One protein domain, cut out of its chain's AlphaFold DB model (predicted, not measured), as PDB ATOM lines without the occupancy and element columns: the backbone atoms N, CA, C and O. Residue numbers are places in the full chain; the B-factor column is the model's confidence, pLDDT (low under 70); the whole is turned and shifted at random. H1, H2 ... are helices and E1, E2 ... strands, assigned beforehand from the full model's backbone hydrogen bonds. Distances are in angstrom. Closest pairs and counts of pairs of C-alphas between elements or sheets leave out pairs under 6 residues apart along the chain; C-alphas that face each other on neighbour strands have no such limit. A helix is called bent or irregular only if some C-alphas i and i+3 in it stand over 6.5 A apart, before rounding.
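This is residues 8 to 107 of the 209 residues of the protein "Glycoside hydrolase, family 13" of Penicillium roqueforti (strain FM164) (UniProt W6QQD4). A short ribbon of two strands, E1 and E2, has helix H3 packed on it, with H5 side by side with H3 and H1 packed on E1. H2 and the long loop of residues 84 to 97 lie towards opposite ends of the longest axis. The printed part has 100 residues, with 49 in named elements, in the order H1, H2, E1, H3, E2, H4, H5; the strands are parallel and the class is mostly helix. It is compact, with a radius of gyration of the C-alphas of 13.2 A and spans of 41 by 31 by 24 A.

H1, residues 10 to 19, begins at C-alpha 10 (133.035, 227.167, 211.959) and is 14.3 A long. H2 is residues 35 to 38 and E1 residues 43 to 46. H3, residues 57 to 69, is 19.2 A long and only just irregular: C-alphas 58 and 61 are 6.7 A apart. E2 is residues 74 to 76 and H4 residues 79 to 83. H5, residues 98 to 107, is 14.3 A long and ends at C-alpha 107 (148.094, 224.131, 192.663).

E1 and E2 are parallel neighbours at 29 degrees, with N 74 and O 43 2.8 A apart, within hydrogen-bond range. E1, H3 and E2 form a strand-helix-strand unit, two parallel neighbour strands with a helix between them along the chain, and its crossover is right-handed. The closest C-alphas of H3 and E2 are those of Ile 67 and Pro 75, 5.5 A apart. H3 and H5 touch, closest at the C-alphas of Leu 69 and Arg 106, 5.5 A, at a shallow tilt of 6 degrees, the same way. H1 and H3 are close but not clearly touching, with the C-alphas of Phe 16 and Ala 63 6.7 A apart. The closest C-alphas of H1 and E1 are those of Leu 13 and Phe 46, 6.7 A apart. H1 touches H2, closest at the C-alphas of Pro 11 and Leu 35, 6.8 A. H4 is close to H5 but not clearly touching, at the C-alphas of Phe 82 and Leu 99, 6.6 A, and is apart from H3. Each O i to N i+4 pair is within hydrogen-bond range in H1, H4 and H5, and 7 of 9 are in H3; H2 is too short for such a pair.

The C-alphas of Gln 38 and Ser 89 are the two farthest apart, 41.7 A. The printed part has no cut. The links H1 to H2 and H4 to H5 are long. The mean pLDDT of the printed part is 89.1, and residues 86 to 95 are under 70.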
ATOM      1  N   PHE A   8     132.158 231.110 206.529       97.12
ATOM      2  CA  PHE A   8     133.214 230.363 207.205       97.12
ATOM      3  C   PHE A   8     132.649 229.105 207.865       97.12
ATOM      4  O   PHE A   8     131.673 229.161 208.613       97.12
ATOM      5  N   ASP A   9     133.288 227.964 207.614       97.81
ATOM      6  CA  ASP A   9     132.889 226.666 208.155       97.81
ATOM      7  C   ASP A   9     133.385 226.492 209.600       97.81
ATOM      8  O   ASP A   9     134.294 225.714 209.898       97.81
ATOM      9  N   VAL A  10     132.796 227.269 210.511       97.06
ATOM     10  CA  VAL A  10     133.035 227.167 211.959       97.06
ATOM     11  C   VAL A  10     132.719 225.760 212.497       97.06
ATOM     12  O   VAL A  10     133.494 225.273 213.324       97.06
ATOM     13  N   PRO A  11     131.663 225.053 212.037       97.69
ATOM     14  CA  PRO A  11     131.450 223.658 212.417       97.69
ATOM     15  C   PRO A  11     132.644 222.744 212.105       97.69
ATOM     16  O   PRO A  11     133.048 221.969 212.971       97.69
ATOM     17  N   LEU A  12     133.261 222.856 210.920       98.31
ATOM     18  CA  LEU A  12     134.465 222.082 210.587       98.31
ATOM     19  C   LEU A  12     135.650 222.434 211.494       98.31
ATOM     20  O   LEU A  12     136.345 221.532 211.967       98.31
ATOM     21  N   LEU A  13     135.859 223.722 211.786       97.75
ATOM     22  CA  LEU A  13     136.875 224.151 212.752       97.75
ATOM     23  C   LEU A  13     136.640 223.500 214.128       97.75
ATOM     24  O   LEU A  13     137.579 222.994 214.746       97.75
ATOM     25  N   GLY A  14     135.385 223.461 214.582       97.06
ATOM     26  CA  GLY A  14     134.977 222.788 215.814       97.06
ATOM     27  C   GLY A  14     135.279 221.287 215.801       97.06
ATOM     28  O   GLY A  14     135.814 220.767 216.782       97.06
ATOM     29  N   GLN A  15     135.022 220.599 214.683       97.25
ATOM     30  CA  GLN A  15     135.353 219.177 214.519       97.25
ATOM     31  C   GLN A  15     136.863 218.928 214.601       97.25
ATOM     32  O   GLN A  15     137.302 218.020 215.315       97.25
ATOM     33  N   PHE A  16     137.678 219.752 213.934       97.25
ATOM     34  CA  PHE A  16     139.135 219.663 214.045       97.25
ATOM     35  C   PHE A  16     139.616 219.904 215.478       97.25
ATOM     36  O   PHE A  16     140.462 219.162 215.979       97.25
ATOM     37  N   ALA A  17     139.057 220.898 216.167       96.25
ATOM     38  CA  ALA A  17     139.408 221.193 217.550       96.25
ATOM     39  C   ALA A  17     139.064 220.024 218.484       96.25
ATOM     40  O   ALA A  17     139.902 219.617 219.291       96.25
ATOM     41  N   ALA A  18     137.867 219.449 218.343       95.81
ATOM     42  CA  ALA A  18     137.412 218.316 219.139       95.81
ATOM     43  C   ALA A  18     138.281 217.073 218.907       95.81
ATOM     44  O   ALA A  18     138.792 216.493 219.865       95.81
ATOM     45  N   ILE A  19     138.514 216.689 217.647       95.44
ATOM     46  CA  ILE A  19     139.286 215.478 217.345       95.44
ATOM     47  C   ILE A  19     140.764 215.620 217.715       95.44
ATOM     48  O   ILE A  19     141.382 214.641 218.122       95.44
ATOM     49  N   SER A  20     141.321 216.836 217.647       93.88
ATOM     50  CA  SER A  20     142.712 217.104 218.031       93.88
ATOM     51  C   SER A  20     142.994 216.861 219.520       93.88
ATOM     52  O   SER A  20     144.148 216.716 219.908       93.88
ATOM     53  N   LYS A  21     141.950 216.776 220.355       92.06
ATOM     54  CA  LYS A  21     142.044 216.503 221.800       92.06
ATOM     55  C   LYS A  21     141.819 215.029 222.150       92.06
ATOM     56  O   LYS A  21     141.975 214.650 223.307       92.06
ATOM     57  N   ILE A  22     141.444 214.197 221.177       90.81
ATOM     58  CA  ILE A  22     141.104 212.788 221.387       90.81
ATOM     59  C   ILE A  22     142.154 211.923 220.697       90.81
ATOM     60  O   ILE A  22     142.170 211.795 219.470       90.81
ATOM     61  N   ALA A  23     143.007 211.272 221.492       82.69
ATOM     62  CA  ALA A  23     143.942 210.278 220.979       82.69
ATOM     63  C   ALA A  23     143.170 209.165 220.248       82.69
ATOM     64  O   ALA A  23     142.282 208.529 220.819       82.69
ATOM     65  N   GLY A  24     143.466 208.952 218.963       83.12
ATOM     66  CA  GLY A  24     142.749 207.969 218.155       83.12
ATOM     67  C   GLY A  24     141.255 208.277 217.950       83.12
ATOM     68  O   GLY A  24     140.447 207.349 217.825       83.12
ATOM     69  N   GLY A  25     140.863 209.555 217.887       92.00
ATOM     70  CA  GLY A  25     139.504 209.961 217.508       92.00
ATOM     71  C   GLY A  25     139.070 209.425 216.132       92.00
ATOM     72  O   GLY A  25     139.903 209.130 215.277       92.00
ATOM     73  N   ASP A  26     137.764 209.272 215.901       96.25
ATOM     74  CA  ASP A  26     137.243 208.731 214.637       96.25
ATOM     75  C   ASP A  26     137.221 209.781 213.518       96.25
ATOM     76  O   ASP A  26     136.382 210.677 213.508       96.25
ATOM     77  N   LEU A  27     138.125 209.638 212.550       96.62
ATOM     78  CA  LEU A  27     138.269 210.542 211.411       96.62
ATOM     79  C   LEU A  27     137.209 210.330 210.324       96.62
ATOM     80  O   LEU A  27     137.058 211.183 209.450       96.62
ATOM     81  N   ARG A  28     136.471 209.213 210.337       97.25
ATOM     82  CA  ARG A  28     135.527 208.876 209.254       97.25
ATOM     83  C   ARG A  28     134.405 209.899 209.113       97.25
ATOM     84  O   ARG A  28     133.898 210.093 208.016       97.25
ATOM     85  N   ASN A  29     134.057 210.562 210.214       95.50
ATOM     86  CA  ASN A  29     132.975 211.540 210.290       95.50
ATOM     87  C   ASN A  29     133.487 212.981 210.424       95.50
ATOM     88  O   ASN A  29     132.740 213.839 210.883       95.50
ATOM     89  N   ILE A  30     134.740 213.267 210.051       97.31
ATOM     90  CA  ILE A  30     135.355 214.584 210.290       97.31
ATOM     91  C   ILE A  30     134.611 215.752 209.613       97.31
ATOM     92  O   ILE A  30     134.654 216.871 210.107       97.31
ATOM     93  N   PHE A  31     133.898 215.481 208.516       98.06
ATOM     94  CA  PHE A  31     133.078 216.461 207.793       98.06
ATOM     95  C   PHE A  31     131.588 216.394 208.148       98.06
ATOM     96  O   PHE A  31     130.797 217.168 207.622       98.06
ATOM     97  N   LYS A  32     131.174 215.472 209.021       97.75
ATOM     98  CA  LYS A  32     129.754 215.266 209.290       97.75
ATOM     99  C   LYS A  32     129.170 216.467 210.031       97.75
ATOM    100  O   LYS A  32     129.668 216.849 211.094       97.75
ATOM    101  N   GLY A  33     128.082 217.012 209.496       97.19
ATOM    102  CA  GLY A  33     127.394 218.179 210.041       97.19
ATOM    103  C   GLY A  33     128.142 219.493 209.822       97.19
ATOM    104  O   GLY A  33     127.872 220.453 210.540       97.19
ATOM    105  N   THR A  34     129.090 219.547 208.880       98.25
ATOM    106  CA  THR A  34     129.826 220.778 208.564       98.25
ATOM    107  C   THR A  34     129.253 221.490 207.344       98.25
ATOM    108  O   THR A  34     128.538 220.899 206.529       98.25
ATOM    109  N   LEU A  35     129.579 222.775 207.184       97.50
ATOM    110  CA  LEU A  35     129.092 223.542 206.038       97.50
ATOM    111  C   LEU A  35     129.658 222.993 204.723       97.50
ATOM    112  O   LEU A  35     128.938 222.944 203.731       97.50
ATOM    113  N   VAL A  36     130.912 222.534 204.700       97.75
ATOM    114  CA  VAL A  36     131.530 221.950 203.501       97.75
ATOM    115  C   VAL A  36     130.894 220.623 203.082       97.75
ATOM    116  O   VAL A  36     130.965 220.278 201.906       97.75
ATOM    117  N   GLU A  37     130.255 219.886 203.997       97.62
ATOM    118  CA  GLU A  37     129.457 218.705 203.646       97.62
ATOM    119  C   GLU A  37     128.133 219.109 202.989       97.62
ATOM    120  O   GLU A  37     127.750 218.530 201.974       97.62
ATOM    121  N   GLN A  38     127.453 220.121 203.537       96.31
ATOM    122  CA  GLN A  38     126.122 220.529 203.081       96.31
ATOM    123  C   GLN A  38     126.155 221.410 201.826       96.31
ATOM    124  O   GLN A  38     125.392 221.190 200.890       96.31
ATOM    125  N   MET A  39     127.043 222.404 201.803       95.56
ATOM    126  CA  MET A  39     127.163 223.421 200.754       95.56
ATOM    127  C   MET A  39     128.634 223.616 200.329       95.56
ATOM    128  O   MET A  39     129.196 224.700 200.519       95.56
ATOM    129  N   PRO A  40     129.277 222.600 199.708       95.69
ATOM    130  CA  PRO A  40     130.702 222.616 199.358       95.69
ATOM    131  C   PRO A  40     131.200 223.876 198.636       95.69
ATOM    132  O   PRO A  40     132.313 224.332 198.895       95.69
ATOM    133  N   SER A  41     130.402 224.429 197.718       94.06
ATOM    134  CA  SER A  41     130.779 225.585 196.889       94.06
ATOM    135  C   SER A  41     130.736 226.925 197.631       94.06
ATOM    136  O   SER A  41     131.302 227.898 197.139       94.06
ATOM    137  N   HIS A  42     130.094 226.969 198.803       94.88
ATOM    138  CA  HIS A  42     129.865 228.175 199.611       94.88
ATOM    139  C   HIS A  42     130.528 228.099 200.995       94.88
ATOM    140  O   HIS A  42     130.297 228.954 201.848       94.88
ATOM    141  N   ALA A  43     131.356 227.079 201.231       97.50
ATOM    142  CA  ALA A  43     132.039 226.868 202.499       97.50
ATOM    143  C   ALA A  43     133.486 227.366 202.431       97.50
ATOM    144  O   ALA A  43     134.312 226.780 201.727       97.50
ATOM    145  N   VAL A  44     133.819 228.406 203.193       97.75
ATOM    146  CA  VAL A  44     135.209 228.815 203.429       97.75
ATOM    147  C   VAL A  44     135.766 227.978 204.575       97.75
ATOM    148  O   VAL A  44     135.440 228.187 205.742       97.75
ATOM    149  N   THR A  45     136.597 226.996 204.248       98.19
ATOM    150  CA  THR A  45     137.197 226.076 205.223       98.19
ATOM    151  C   THR A  45     138.532 226.621 205.715       98.19
ATOM    152  O   THR A  45     139.352 227.046 204.902       98.19
ATOM    153  N   PHE A  46     138.787 226.577 207.019       97.25
ATOM    154  CA  PHE A  46     139.973 227.173 207.636       97.25
ATOM    155  C   PHE A  46     140.394 226.397 208.893       97.25
ATOM    156  O   PHE A  46     139.621 225.603 209.428       97.25
ATOM    157  N   VAL A  47     141.637 226.597 209.337       95.50
ATOM    158  CA  VAL A  47     142.240 225.907 210.503       95.50
ATOM    159  C   VAL A  47     142.365 226.845 211.712       95.50
ATOM    160  O   VAL A  47     142.429 226.404 212.855       95.50
ATOM    161  N   GLY A  48     142.354 228.155 211.486       92.12
ATOM    162  CA  GLY A  48     142.405 229.162 212.536       92.12
ATOM    163  C   GLY A  48     142.399 230.563 211.946       92.12
ATOM    164  O   GLY A  48     142.411 230.735 210.726       92.12
ATOM    165  N   ASN A  49     142.356 231.563 212.810       89.19
ATOM    166  CA  ASN A  49     142.502 232.966 212.443       89.19
ATOM    167  C   ASN A  49     143.176 233.737 213.596       89.19
ATOM    168  O   ASN A  49     143.709 233.126 214.521       89.19
ATOM    169  N   HIS A  50     143.171 235.070 213.522       85.81
ATOM    170  CA  HIS A  50     143.801 235.931 214.526       85.81
ATOM    171  C   HIS A  50     143.144 235.836 215.913       85.81
ATOM    172  O   HIS A  50     143.851 235.924 216.910       85.81
ATOM    173  N   ASP A  51     141.834 235.582 215.977       83.88
ATOM    174  CA  ASP A  51     141.081 235.509 217.237       83.88
ATOM    175  C   ASP A  51     140.928 234.078 217.775       83.88
ATOM    176  O   ASP A  51     140.661 233.865 218.955       83.88
ATOM    177  N   THR A  52     141.027 233.071 216.904       80.94
ATOM    178  CA  THR A  52     140.613 231.692 217.187       80.94
ATOM    179  C   THR A  52     141.675 230.689 216.742       80.94
ATOM    180  O   THR A  52     141.797 230.346 215.563       80.94
ATOM    181  N   THR A  53     142.399 230.145 217.722       81.06
ATOM    182  CA  THR A  53     143.443 229.121 217.549       81.06
ATOM    183  C   THR A  53     143.192 227.921 218.473       81.06
ATOM    184  O   THR A  53     143.885 227.683 219.454       81.06
ATOM    185  N   ILE A  54     142.153 227.139 218.167       87.25
ATOM    186  CA  ILE A  54     141.635 226.089 219.072       87.25
ATOM    187  C   ILE A  54     142.064 224.650 218.727       87.25
ATOM    188  O   ILE A  54     141.765 223.724 219.483       87.25
ATOM    189  N   ILE A  55     142.739 224.449 217.590       91.94
ATOM    190  CA  ILE A  55     143.257 223.144 217.150       91.94
ATOM    191  C   ILE A  55     144.638 222.902 217.764       91.94
ATOM    192  O   ILE A  55     145.502 223.780 217.714       91.94
ATOM    193  N   ALA A  56     144.877 221.692 218.280       90.00
ATOM    194  CA  ALA A  56     146.190 221.322 218.801       90.00
ATOM    195  C   ALA A  56     147.289 221.433 217.713       90.00
ATOM    196  O   ALA A  56     147.084 220.947 216.597       90.00
ATOM    197  N   PRO A  57     148.473 222.001 218.024       87.44
ATOM    198  CA  PRO A  57     149.568 222.221 217.072       87.44
ATOM    199  C   PRO A  57     149.887 221.043 216.142       87.44
ATOM    200  O   PRO A  57     149.920 221.214 214.925       87.44
ATOM    201  N   PHE A  58     150.033 219.837 216.697       86.00
ATOM    202  CA  PHE A  58     150.375 218.628 215.937       86.00
ATOM    203  C   PHE A  58     149.303 218.226 214.909       86.00
ATOM    204  O   PHE A  58     149.598 217.514 213.953       86.00
ATOM    205  N   PHE A  59     148.051 218.657 215.099       91.69
ATOM    206  CA  PHE A  59     146.934 218.305 214.226       91.69
ATOM    207  C   PHE A  59     146.735 219.314 213.091       91.69
ATOM    208  O   PHE A  59     146.097 218.987 212.089       91.69
ATOM    209  N   LYS A  60     147.298 220.526 213.192       92.44
ATOM    210  CA  LYS A  60     147.193 221.533 212.126       92.44
ATOM    211  C   LYS A  60     147.683 221.002 210.769       92.44
ATOM    212  O   LYS A  60     146.960 221.205 209.796       92.44
ATOM    213  N   PRO A  61     148.803 220.252 210.670       92.19
ATOM    214  CA  PRO A  61     149.198 219.602 209.424       92.19
ATOM    215  C   PRO A  61     148.112 218.739 208.772       92.19
ATOM    216  O   PRO A  61     147.830 218.848 207.575       92.19
ATOM    217  N   VAL A  62     147.454 217.919 209.591       94.38
ATOM    218  CA  VAL A  62     146.361 217.042 209.173       94.38
ATOM    219  C   VAL A  62     145.160 217.874 208.714       94.38
ATOM    220  O   VAL A  62     144.643 217.644 207.620       94.38
ATOM    221  N   ALA A  63     144.761 218.885 209.489       96.62
ATOM    222  CA  ALA A  63     143.651 219.778 209.151       96.62
ATOM    223  C   ALA A  63     143.897 220.548 207.840       96.62
ATOM    224  O   ALA A  63     143.031 220.570 206.962       96.62
ATOM    225  N   TYR A  64     145.100 221.099 207.647       97.50
ATOM    226  CA  TYR A  64     145.476 221.782 206.408       97.50
ATOM    227  C   TYR A  64     145.448 220.849 205.201       97.50
ATOM    228  O   TYR A  64     144.937 221.239 204.154       97.50
ATOM    229  N   SER A  65     145.928 219.609 205.331       97.38
ATOM    230  CA  SER A  65     145.867 218.633 204.234       97.38
ATOM    231  C   SER A  65     144.427 218.342 203.790       97.38
ATOM    232  O   SER A  65     144.159 218.216 202.593       97.38
ATOM    233  N   LEU A  66     143.488 218.304 204.742       98.06
ATOM    234  CA  LEU A  66     142.072 218.062 204.490       98.06
ATOM    235  C   LEU A  66     141.420 219.234 203.755       98.06
ATOM    236  O   LEU A  66     140.704 218.997 202.788       98.06
ATOM    237  N   ILE A  67     141.687 220.481 204.153       98.12
ATOM    238  CA  ILE A  67     141.083 221.643 203.485       98.12
ATOM    239  C   ILE A  67     141.778 221.986 202.156       98.12
ATOM    240  O   ILE A  67     141.126 222.403 201.201       98.12
ATOM    241  N   LEU A  68     143.098 221.786 202.049       98.00
ATOM    242  CA  LEU A  68     143.873 222.183 200.869       98.00
ATOM    243  C   LEU A  68     143.867 221.146 199.757       98.00
ATOM    244  O   LEU A  68     143.977 221.527 198.599       98.00
ATOM    245  N   LEU A  69     143.793 219.849 200.039       98.31
ATOM    246  CA  LEU A  69     143.958 218.849 198.976       98.31
ATOM    247  C   LEU A  69     142.628 218.247 198.514       98.31
ATOM    248  O   LEU A  69     142.578 217.616 197.454       98.31
ATOM    249  N   ARG A  70     141.534 218.474 199.244       97.50
ATOM    250  CA  ARG A  70     140.200 218.029 198.827       97.50
ATOM    251  C   ARG A  70     139.575 218.957 197.781       97.50
ATOM    252  O   ARG A  70     140.004 220.100 197.590       97.50
ATOM    253  N   SER A  71     138.591 218.425 197.057       97.00
ATOM    254  CA  SER A  71     137.855 219.139 196.010       97.00
ATOM    255  C   SER A  71     136.754 220.044 196.560       97.00
ATOM    256  O   SER A  71     136.373 220.991 195.880       97.00
ATOM    257  N   GLN A  72     136.232 219.750 197.751       96.62
ATOM    258  CA  GLN A  72     135.175 220.523 198.401       96.62
ATOM    259  C   GLN A  72     135.743 221.680 199.227       96.62
ATOM    260  O   GLN A  72     136.790 221.530 199.857       96.62
ATOM    261  N   GLY A  73     135.008 222.792 199.281       96.38
ATOM    262  CA  GLY A  73     135.362 223.953 200.087       96.38
ATOM    263  C   GLY A  73     136.345 224.911 199.413       96.38
ATOM    264  O   GLY A  73     137.074 224.582 198.472       96.38
ATOM    265  N   GLN A  74     136.350 226.132 199.930       96.38
ATOM    266  CA  GLN A  74     137.273 227.202 199.587       96.38
ATOM    267  C   GLN A  74     138.291 227.321 200.732       96.38
ATOM    268  O   GLN A  74     137.977 227.919 201.762       96.38
ATOM    269  N   PRO A  75     139.488 226.715 200.622       97.25
ATOM    270  CA  PRO A  75     140.458 226.757 201.704       97.25
ATOM    271  C   PRO A  75     141.000 228.167 201.918       97.25
ATOM    272  O   PRO A  75     141.505 228.797 200.988       97.25
ATOM    273  N   CYS A  76     140.946 228.620 203.165       96.50
ATOM    274  CA  CYS A  76     141.556 229.850 203.638       96.50
ATOM    275  C   CYS A  76     142.730 229.494 204.555       96.50
ATOM    276  O   CYS A  76     142.572 228.780 205.548       96.50
ATOM    277  N   ILE A  77     143.921 229.962 204.185       94.50
ATOM    278  CA  ILE A  77     145.141 229.767 204.968       94.50
ATOM    279  C   ILE A  77     145.273 230.917 205.959       94.50
ATOM    280  O   ILE A  77     145.164 232.082 205.574       94.50
ATOM    281  N   PHE A  78     145.557 230.599 207.220       92.56
ATOM    282  CA  PHE A  78     145.852 231.624 208.205       92.56
ATOM    283  C   PHE A  78     147.285 232.134 208.044       92.56
ATOM    284  O   PHE A  78     148.234 231.353 208.086       92.56
ATOM    285  N   TYR A  79     147.438 233.455 207.924       88.56
ATOM    286  CA  TYR A  79     148.741 234.119 207.832       88.56
ATOM    287  C   TYR A  79     149.704 233.674 208.944       88.56
ATOM    288  O   TYR A  79     150.848 233.340 208.657       88.56
ATOM    289  N   GLY A  80     149.227 233.589 210.190       86.25
ATOM    290  CA  GLY A  80     150.050 233.213 211.340       86.25
ATOM    291  C   GLY A  80     150.621 231.796 211.283       86.25
ATOM    292  O   GLY A  80     151.733 231.563 211.745       86.25
ATOM    293  N   ASP A  81     149.905 230.853 210.669       87.00
ATOM    294  CA  ASP A  81     150.412 229.488 210.477       87.00
ATOM    295  C   ASP A  81     151.432 229.396 209.337       87.00
ATOM    296  O   ASP A  81     152.207 228.441 209.290       87.00
ATOM    297  N   PHE A  82     151.429 230.372 208.426       85.31
ATOM    298  CA  PHE A  82     152.319 230.424 207.271       85.31
ATOM    299  C   PHE A  82     153.599 231.220 207.554       85.31
ATOM    300  O   PHE A  82     154.689 230.760 207.233       85.31
ATOM    301  N   TYR A  83     153.467 232.398 208.165       82.06
ATOM    302  CA  TYR A  83     154.556 233.356 208.382       82.06
ATOM    303  C   TYR A  83     154.928 233.560 209.857       82.06
ATOM    304  O   TYR A  83     155.955 234.168 210.133       82.06
ATOM    305  N   GLY A  84     154.123 233.065 210.801       78.56
ATOM    306  CA  GLY A  84     154.230 233.445 212.213       78.56
ATOM    307  C   GLY A  84     153.422 234.708 212.543       78.56
ATOM    308  O   GLY A  84     152.973 235.436 211.656       78.56
ATOM    309  N   ILE A  85     153.175 234.932 213.838       71.38
ATOM    310  CA  ILE A  85     152.340 236.041 214.356       71.38
ATOM    311  C   ILE A  85     153.197 237.103 215.075       71.38
ATOM    312  O   ILE A  85     152.752 238.230 215.261       71.38
ATOM    313  N   ASN A  86     154.449 236.780 215.417       63.09
ATOM    314  CA  ASN A  86     155.377 237.696 216.074       63.09
ATOM    315  C   ASN A  86     156.368 238.300 215.067       63.09
ATOM    316  O   ASN A  86     156.977 237.578 214.279       63.09
ATOM    317  N   CYS A  87     156.587 239.618 215.132       48.50
ATOM    318  CA  CYS A  87     157.718 240.285 214.482       48.50
ATOM    319  C   CYS A  87     159.022 239.901 215.209       48.50
ATOM    320  O   CYS A  87     159.489 240.637 216.074       48.50
ATOM    321  N   GLY A  88     159.592 238.730 214.914       50.72
ATOM    322  CA  GLY A  88     160.811 238.248 215.566       50.72
ATOM    323  C   GLY A  88     161.278 236.871 215.089       50.72
ATOM    324  O   GLY A  88     160.612 236.206 214.303       50.72
ATOM    325  N   SER A  89     162.451 236.466 215.581       45.00
ATOM    326  CA  SER A  89     163.206 235.245 215.258       45.00
ATOM    327  C   SER A  89     162.609 233.960 215.856       45.00
ATOM    328  O   SER A  89     163.331 233.163 216.457       45.00
ATOM    329  N   GLU A  90     161.299 233.765 215.747       46.53
ATOM    330  CA  GLU A  90     160.679 232.466 216.021       46.53
ATOM    331  C   GLU A  90     160.653 231.616 214.740       46.53
ATOM    332  O   GLU A  90     160.627 232.167 213.636       46.53
ATOM    333  N   PRO A  91     160.726 230.276 214.858       48.50
ATOM    334  CA  PRO A  91     160.713 229.381 213.703       48.50
ATOM    335  C   PRO A  91     159.459 229.602 212.834       48.50
ATOM    336  O   PRO A  91     158.461 230.138 213.324       48.50
ATOM    337  N   PRO A  92     159.480 229.183 211.549       52.66
ATOM    338  CA  PRO A  92     158.300 229.238 210.681       52.66
ATOM    339  C   PRO A  92     157.084 228.636 211.402       52.66
ATOM    340  O   PRO A  92     157.265 227.757 212.245       52.66
ATOM    341  N   GLY A  93     155.875 229.137 211.096       58.66
ATOM    342  CA  GLY A  93     154.633 228.892 211.851       58.66
ATOM    343  C   GLY A  93     154.354 227.422 212.199       58.66
ATOM    344  O   GLY A  93     155.039 226.517 211.753       58.66
ATOM    345  N   THR A  94     153.320 227.118 212.989       59.38
ATOM    346  CA  THR A  94     153.108 225.769 213.574       59.38
ATOM    347  C   THR A  94     153.097 224.592 212.568       59.38
ATOM    348  O   THR A  94     153.250 223.439 212.966       59.38
ATOM    349  N   CYS A  95     152.918 224.856 211.270       65.12
ATOM    350  CA  CYS A  95     152.993 223.866 210.190       65.12
ATOM    351  C   CYS A  95     154.315 223.855 209.396       65.12
ATOM    352  O   CYS A  95     154.418 223.101 208.426       65.12
ATOM    353  N   GLY A  96     155.304 224.653 209.793       72.75
ATOM    354  CA  GLY A  96     156.646 224.736 209.226       72.75
ATOM    355  C   GLY A  96     156.661 224.815 207.699       72.75
ATOM    356  O   GLY A  96     155.839 225.479 207.066       72.75
ATOM    357  N   GLU A  97     157.580 224.064 207.098       79.69
ATOM    358  CA  GLU A  97     157.760 223.965 205.643       79.69
ATOM    359  C   GLU A  97     156.620 223.215 204.929       79.69
ATOM    360  O   GLU A  97     156.476 223.290 203.705       79.69
ATOM    361  N   MET A  98     155.763 222.514 205.677       89.00
ATOM    362  CA  MET A  98     154.727 221.664 205.099       89.00
ATOM    363  C   MET A  98     153.613 222.482 204.433       89.00
ATOM    364  O   MET A  98     153.074 222.078 203.404       89.00
ATOM    365  N   LEU A  99     153.248 223.642 204.982       91.38
ATOM    366  CA  LEU A  99     152.138 224.441 204.456       91.38
ATOM    367  C   LEU A  99     152.431 225.044 203.061       91.38
ATOM    368  O   LEU A  99     151.574 224.923 202.173       91.38
ATOM    369  N   PRO A 100     153.635 225.594 202.790       91.50
ATOM    370  CA  PRO A 100     154.078 225.899 201.427       91.50
ATOM    371  C   PRO A 100     154.021 224.692 200.479       91.50
ATOM    372  O   PRO A 100     153.520 224.817 199.355       91.50
ATOM    373  N   ILE A 101     154.473 223.517 200.933       94.25
ATOM    374  CA  ILE A 101     154.449 222.276 200.145       94.25
ATOM    375  C   ILE A 101     153.009 221.888 199.781       94.25
ATOM    376  O   ILE A 101     152.710 221.688 198.602       94.25
ATOM    377  N   LEU A 102     152.089 221.855 200.751       95.75
ATOM    378  CA  LEU A 102     150.673 221.540 200.524       95.75
ATOM    379  C   LEU A 102     150.000 222.542 199.580       95.75
ATOM    380  O   LEU A 102     149.207 222.152 198.723       95.75
ATOM    381  N   THR A 103     150.336 223.827 199.694       94.88
ATOM    382  CA  THR A 103     149.791 224.879 198.822       94.88
ATOM    383  C   THR A 103     150.232 224.677 197.371       94.88
ATOM    384  O   THR A 103     149.421 224.759 196.442       94.88
ATOM    385  N   ARG A 104     151.509 224.343 197.151       94.56
ATOM    386  CA  ARG A 104     152.035 224.023 195.815       94.56
ATOM    387  C   ARG A 104     151.456 222.715 195.283       94.56
ATOM    388  O   ARG A 104     151.063 222.664 194.119       94.56
ATOM    389  N   ALA A 105     151.322 221.698 196.132       96.06
ATOM    390  CA  ALA A 105     150.674 220.438 195.786       96.06
ATOM    391  C   ALA A 105     149.213 220.645 195.369       96.06
ATOM    392  O   ALA A 105     148.776 220.063 194.376       96.06
ATOM    393  N   ARG A 106     148.474 221.537 196.051       96.19
ATOM    394  CA  ARG A 106     147.116 221.921 195.643       96.19
ATOM    395  C   ARG A 106     147.111 222.494 194.233       96.19
ATOM    396  O   ARG A 106     146.343 222.039 193.391       96.19
ATOM    397  N   LYS A 107     147.988 223.468 193.970       94.75
ATOM    398  CA  LYS A 107     148.094 224.131 192.663       94.75
ATOM    399  C   LYS A 107     148.435 223.158 191.535       94.75
ATOM    400  O   LYS A 107     147.937 223.336 190.428       94.75
TER     401      LYS A 107